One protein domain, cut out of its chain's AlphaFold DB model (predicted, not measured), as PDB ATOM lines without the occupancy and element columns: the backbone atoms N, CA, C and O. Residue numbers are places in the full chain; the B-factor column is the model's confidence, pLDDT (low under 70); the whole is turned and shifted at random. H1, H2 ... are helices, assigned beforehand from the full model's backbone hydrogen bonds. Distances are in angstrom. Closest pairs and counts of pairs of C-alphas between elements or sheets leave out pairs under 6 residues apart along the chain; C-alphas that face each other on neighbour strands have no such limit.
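AT A GLANCE: This is residues 121 to 170 of the 179 residues of an uncharacterized protein of Sphingobium yanoikuyae (UniProt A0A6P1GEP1). A small body mostly of loops has one longer helix, H2, along one side; the short helix H1 lies over the side of H2, and the short helix H3 is at one end of the longest axis. The printed part has 50 residues with three named helices, H1, H2 and H3 in chain order, and no named strand. It is all helix by class, though under half of the residues are in named elements. It is compact, with a radius of gyration of the C-alphas of 9.6 A, and spans 28 by 19 by 16 A.

HOW THE PARTS SIT: H1, residues 124 to 127, only just touches H2, residues 136 to 147, with 3 pairs of C-alphas within 8 A; the closest are those of Pro 124 and Gly 143, 7.0 A apart. H2 meets this touch with residues 142 to 146 alone. H3, residues 157 to 160, is apart from H1, and only just apart from H2, closest 8.4 A. In H2 every O i to N i+4 pair is within hydrogen-bond range; H1 and H3 are too short for such a pair.

IN THESE COORDINATES: H1 begins at C-alpha 124 (89.543, 120.458, 112.922). H2 measures 16.7 A. H3 ends at C-alpha 160 (76.391, 113.835, 107.536).

THE WHOLE: The C-alphas farthest apart, of Ser 133 and Lys 159, are 27.7 A apart. The printed part has no cut, and both links are short. Residues 121 and 170 are under pLDDT 70.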
ATOM      1  N   GLN A 121      88.434 124.630 103.473       62.62
ATOM      2  CA  GLN A 121      87.895 123.751 104.506       62.62
ATOM      3  C   GLN A 121      88.686 124.019 105.782       62.62
ATOM      4  O   GLN A 121      89.898 123.796 105.821       62.62
ATOM      5  N   LYS A 122      88.007 124.565 106.794       72.56
ATOM      6  CA  LYS A 122      88.603 124.843 108.099       72.56
ATOM      7  C   LYS A 122      89.088 123.522 108.691       72.56
ATOM      8  O   LYS A 122      88.399 122.502 108.608       72.56
ATOM      9  N   PHE A 123      90.311 123.516 109.203       80.31
ATOM     10  CA  PHE A 123      90.909 122.314 109.781       80.31
ATOM     11  C   PHE A 123      90.254 122.026 111.147       80.31
ATOM     12  O   PHE A 123      89.861 122.983 111.814       80.31
ATOM     13  N   PRO A 124      90.175 120.770 111.634       78.75
ATOM     14  CA  PRO A 124      89.543 120.458 112.922       78.75
ATOM     15  C   PRO A 124      90.091 121.270 114.094       78.75
ATOM     16  O   PRO A 124      89.333 121.637 114.980       78.75
ATOM     17  N   LYS A 125      91.382 121.624 114.062       83.00
ATOM     18  CA  LYS A 125      92.016 122.523 115.041       83.00
ATOM     19  C   LYS A 125      91.295 123.865 115.198       83.00
ATOM     20  O   LYS A 125      91.285 124.421 116.285       83.00
ATOM     21  N   GLU A 126      90.756 124.406 114.112       82.44
ATOM     22  CA  GLU A 126      90.086 125.712 114.092       82.44
ATOM     23  C   GLU A 126      88.608 125.614 114.487       82.44
ATOM     24  O   GLU A 126      87.951 126.637 114.660       82.44
ATOM     25  N   LEU A 127      88.077 124.395 114.569       81.19
ATOM     26  CA  LEU A 127      86.656 124.131 114.758       81.19
ATOM     27  C   LEU A 127      86.349 123.446 116.092       81.19
ATOM     28  O   LEU A 127      85.237 123.589 116.578       81.19
ATOM     29  N   ARG A 128      87.318 122.726 116.669       84.69
ATOM     30  CA  ARG A 128      87.161 121.977 117.915       84.69
ATOM     31  C   ARG A 128      87.588 122.779 119.129       84.69
ATOM     32  O   ARG A 128      88.745 123.190 119.217       84.69
ATOM     33  N   SER A 129      86.703 122.900 120.112       83.38
ATOM     34  CA  SER A 129      87.025 123.540 121.395       83.38
ATOM     35  C   SER A 129      87.928 122.683 122.287       83.38
ATOM     36  O   SER A 129      88.661 123.216 123.114       83.38
ATOM     37  N   ASP A 130      87.896 121.357 122.133       83.06
ATOM     38  CA  ASP A 130      88.689 120.406 122.920       83.06
ATOM     39  C   ASP A 130      90.058 120.092 122.296       83.06
ATOM     40  O   ASP A 130      90.805 119.281 122.844       83.06
ATOM     41  N   TRP A 131      90.406 120.732 121.168       84.25
ATOM     42  CA  TRP A 131      91.593 120.385 120.389       84.25
ATOM     43  C   TRP A 131      92.857 120.355 121.241       84.25
ATOM     44  O   TRP A 131      93.627 119.405 121.143       84.25
ATOM     45  N   ASP A 132      93.080 121.354 122.091       86.25
ATOM     46  CA  ASP A 132      94.307 121.439 122.883       86.25
ATOM     47  C   ASP A 132      94.408 120.341 123.949       86.25
ATOM     48  O   ASP A 132      95.516 119.849 124.185       86.25
ATOM     49  N   SER A 133      93.273 119.864 124.463       84.12
ATOM     50  CA  SER A 133      93.166 118.794 125.464       84.12
ATOM     51  C   SER A 133      93.399 117.387 124.902       84.12
ATOM     52  O   SER A 133      93.649 116.457 125.666       84.12
ATOM     53  N   LEU A 134      93.345 117.214 123.577       83.50
ATOM     54  CA  LEU A 134      93.587 115.923 122.927       83.50
ATOM     55  C   LEU A 134      95.072 115.540 122.941       83.50
ATOM     56  O   LEU A 134      95.975 116.381 122.793       83.50
ATOM     57  N   SER A 135      95.344 114.239 123.021       87.12
ATOM     58  CA  SER A 135      96.697 113.708 122.877       87.12
ATOM     59  C   SER A 135      97.235 113.922 121.457       87.12
ATOM     60  O   SER A 135      96.500 114.094 120.479       87.12
ATOM     61  N   ARG A 136      98.565 113.873 121.308       84.00
ATOM     62  CA  ARG A 136      99.224 114.005 119.998       84.00
ATOM     63  C   ARG A 136      98.743 112.949 118.990       84.00
ATOM     64  O   ARG A 136      98.582 113.272 117.814       84.00
ATOM     65  N   GLY A 137      98.503 111.717 119.446       85.50
ATOM     66  CA  GLY A 137      98.020 110.615 118.605       85.50
ATOM     67  C   GLY A 137      96.587 110.824 118.113       85.50
ATOM     68  O   GLY A 137      96.295 110.591 116.938       85.50
ATOM     69  N   GLU A 138      95.711 111.345 118.970       85.38
ATOM     70  CA  GLU A 138      94.332 111.699 118.605       85.38
ATOM     71  C   GLU A 138      94.306 112.854 117.602       85.38
ATOM     72  O   GLU A 138      93.674 112.736 116.553       85.38
ATOM     73  N   LYS A 139      95.089 113.917 117.839       87.88
ATOM     74  CA  LYS A 139      95.247 115.049 116.904       87.88
ATOM     75  C   LYS A 139      95.678 114.587 115.509       87.88
ATOM     76  O   LYS A 139      95.096 115.005 114.507       87.88
ATOM     77  N   GLN A 140      96.682 113.709 115.436       87.25
ATOM     78  CA  GLN A 140      97.186 113.174 114.168       87.25
ATOM     79  C   GLN A 140      96.134 112.316 113.453       87.25
ATOM     80  O   GLN A 140      95.964 112.425 112.237       87.25
ATOM     81  N   SER A 141      95.404 111.495 114.205       87.56
ATOM     82  CA  SER A 141      94.394 110.599 113.644       87.56
ATOM     83  C   SER A 141      93.160 111.353 113.147       87.56
ATOM     84  O   SER A 141      92.669 111.067 112.057       87.56
ATOM     85  N   ILE A 142      92.702 112.363 113.891       88.25
ATOM     86  CA  ILE A 142      91.612 113.256 113.474       88.25
ATOM     87  C   ILE A 142      92.009 114.032 112.218       88.25
ATOM     88  O   ILE A 142      91.226 114.105 111.275       88.25
ATOM     89  N   GLY A 143      93.235 114.563 112.163       87.31
ATOM     90  CA  GLY A 143      93.745 115.235 110.966       87.31
ATOM     91  C   GLY A 143      93.777 114.313 109.742       87.31
ATOM     92  O   GLY A 143      93.380 114.722 108.653       87.31
ATOM     93  N   SER A 144      94.190 113.054 109.928       87.38
ATOM     94  CA  SER A 144      94.162 112.036 108.872       87.38
ATOM     95  C   SER A 144      92.734 111.767 108.381       87.38
ATOM     96  O   SER A 144      92.465 111.870 107.185       87.38
ATOM     97  N   LEU A 145      91.789 111.519 109.297       87.94
ATOM     98  CA  LEU A 145      90.374 111.323 108.957       87.94
ATOM     99  C   LEU A 145      89.806 112.518 108.183       87.94
ATOM    100  O   LEU A 145      89.152 112.323 107.158       87.94
ATOM    101  N   TRP A 146      90.125 113.739 108.613       87.56
ATOM    102  CA  TRP A 146      89.649 114.960 107.968       87.56
ATOM    103  C   TRP A 146      90.134 115.096 106.525       87.56
ATOM    104  O   TRP A 146      89.341 115.428 105.640       87.56
ATOM    105  N   ASN A 147      91.408 114.773 106.280       85.12
ATOM    106  CA  ASN A 147      92.003 114.742 104.941       85.12
ATOM    107  C   ASN A 147      91.373 113.663 104.047       85.12
ATOM    108  O   ASN A 147      91.322 113.826 102.831       85.12
ATOM    109  N   HIS A 148      90.854 112.587 104.641       86.00
ATOM    110  CA  HIS A 148      90.114 111.529 103.950       86.00
ATOM    111  C   HIS A 148      88.600 111.789 103.862       86.00
ATOM    112  O   HIS A 148      87.843 110.881 103.516       86.00
ATOM    113  N   GLY A 149      88.134 113.005 104.172       86.44
ATOM    114  CA  GLY A 149      86.716 113.357 104.073       86.44
ATOM    115  C   GLY A 149      85.840 112.697 105.145       86.44
ATOM    116  O   GLY A 149      84.636 112.542 104.945       86.44
ATOM    117  N   LYS A 150      86.426 112.311 106.282       89.00
ATOM    118  CA  LYS A 150      85.725 111.703 107.416       89.00
ATOM    119  C   LYS A 150      85.780 112.592 108.652       89.00
ATOM    120  O   LYS A 150      86.736 113.334 108.870       89.00
ATOM    121  N   ASN A 151      84.740 112.492 109.463       88.56
ATOM    122  CA  ASN A 151      84.675 113.085 110.787       88.56
ATOM    123  C   ASN A 151      85.477 112.239 111.802       88.56
ATOM    124  O   ASN A 151      85.821 111.086 111.515       88.56
ATOM    125  N   PRO A 152      85.775 112.778 112.996       88.81
ATOM    126  CA  PRO A 152      86.440 112.053 114.087       88.81
ATOM    127  C   PRO A 152      85.754 110.738 114.499       88.81
ATOM    128  O   PRO A 152      86.429 109.797 114.918       88.81
ATOM    129  N   ASP A 153      84.432 110.649 114.345       87.12
ATOM    130  CA  ASP A 153      83.621 109.447 114.586       87.12
ATOM    131  C   ASP A 153      83.653 108.444 113.412       87.12
ATOM    132  O   ASP A 153      82.956 107.431 113.434       87.12
ATOM    133  N   LYS A 154      84.476 108.714 112.387       85.69
ATOM    134  CA  LYS A 154      84.606 107.983 111.112       85.69
ATOM    135  C   LYS A 154      83.408 108.107 110.168       85.69
ATOM    136  O   LYS A 154      83.446 107.493 109.098       85.69
ATOM    137  N   SER A 155      82.392 108.904 110.501       85.50
ATOM    138  CA  SER A 155      81.295 109.195 109.573       85.50
ATOM    139  C   SER A 155      81.804 109.971 108.354       85.50
ATOM    140  O   SER A 155      82.747 110.760 108.442       85.50
ATOM    141  N   GLU A 156      81.215 109.728 107.184       87.62
ATOM    142  CA  GLU A 156      81.587 110.443 105.960       87.62
ATOM    143  C   GLU A 156      81.021 111.865 105.980       87.62
ATOM    144  O   GLU A 156      79.804 112.058 106.056       87.62
ATOM    145  N   ARG A 157      81.897 112.865 105.837       86.31
ATOM    146  CA  ARG A 157      81.520 114.290 105.816       86.31
ATOM    147  C   ARG A 157      80.556 114.609 104.673       86.31
ATOM    148  O   ARG A 157      79.691 115.462 104.817       86.31
ATOM    149  N   SER A 158      80.651 113.871 103.564       82.25
ATOM    150  CA  SER A 158      79.733 113.978 102.424       82.25
ATOM    151  C   SER A 158      78.295 113.560 102.745       82.25
ATOM    152  O   SER A 158      77.378 114.020 102.075       82.25
ATOM    153  N   LYS A 159      78.086 112.697 103.748       82.62
ATOM    154  CA  LYS A 159      76.764 112.161 104.104       82.62
ATOM    155  C   LYS A 159      76.121 112.891 105.274       82.62
ATOM    156  O   LYS A 159      74.911 113.076 105.279       82.62
ATOM    157  N   VAL A 160      76.913 113.271 106.277       85.00
ATOM    158  CA  VAL A 160      76.391 113.835 107.536       85.00
ATOM    159  C   VAL A 160      76.833 115.272 107.805       85.00
ATOM    160  O   VAL A 160      76.521 115.810 108.867       85.00
ATOM    161  N   GLY A 161      77.560 115.884 106.867       82.56
ATOM    162  CA  GLY A 161      78.174 117.194 107.045       82.56
ATOM    163  C   GLY A 161      79.412 117.166 107.945       82.56
ATOM    164  O   GLY A 161      79.851 116.118 108.433       82.56
ATOM    165  N   ASP A 162      79.985 118.349 108.157       83.75
ATOM    166  CA  ASP A 162      81.154 118.540 109.012       83.75
ATOM    167  C   ASP A 162      80.752 118.446 110.489       83.75
ATOM    168  O   ASP A 162      79.969 119.249 110.992       83.75
ATOM    169  N   LYS A 163      81.327 117.469 111.196       83.94
ATOM    170  CA  LYS A 163      81.174 117.263 112.643       83.94
ATOM    171  C   LYS A 163      82.551 117.265 113.309       83.94
ATOM    172  O   LYS A 163      83.020 116.221 113.765       83.94
ATOM    173  N   PRO A 164      83.236 118.419 113.336       81.81
ATOM    174  CA  PRO A 164      84.572 118.528 113.911       81.81
ATOM    175  C   PRO A 164      84.601 118.107 115.387       81.81
ATOM    176  O   PRO A 164      85.540 117.424 115.783       81.81
ATOM    177  N   ASP A 165      83.556 118.411 116.162       81.94
ATOM    178  CA  ASP A 165      83.440 118.094 117.596       81.94
ATOM    179  C   ASP A 165      82.980 116.663 117.898       81.94
ATOM    180  O   ASP A 165      82.774 116.306 119.058       81.94
ATOM    181  N   ALA A 166      82.807 115.817 116.877       82.31
ATOM    182  CA  ALA A 166      82.401 114.440 117.112       82.31
ATOM    183  C   ALA A 166      83.419 113.722 118.026       82.31
ATOM    184  O   ALA A 166      84.638 113.962 117.917       82.31
ATOM    185  N   PRO A 167      82.946 112.830 118.915       82.44
ATOM    186  CA  PRO A 167      83.832 112.021 119.733       82.44
ATOM    187  C   PRO A 167      84.741 111.206 118.816       82.44
ATOM    188  O   PRO A 167      84.298 110.604 117.836       82.44
ATOM    189  N   TYR A 168      86.038 111.222 119.107       83.06
ATOM    190  CA  TYR A 168      87.002 110.498 118.297       83.06
ATOM    191  C   TYR A 168      86.821 108.987 118.505       83.06
ATOM    192  O   TYR A 168      87.076 108.466 119.585       83.06
ATOM    193  N   ALA A 169      86.400 108.270 117.460       74.50
ATOM    194  CA  ALA A 169      86.123 106.827 117.501       74.50
ATOM    195  C   ALA A 169      87.389 105.961 117.313       74.50
ATOM    196  O   ALA A 169      87.344 104.867 116.727       74.50
ATOM    197  N   GLY A 170      88.550 106.479 117.720       66.38
ATOM    198  CA  GLY A 170      89.816 105.753 117.687       66.38
ATOM    199  C   GLY A 170      89.956 104.765 118.834       66.38
ATOM    200  O   GLY A 170      89.218 104.811 119.811       66.38
TER     201      GLY A 170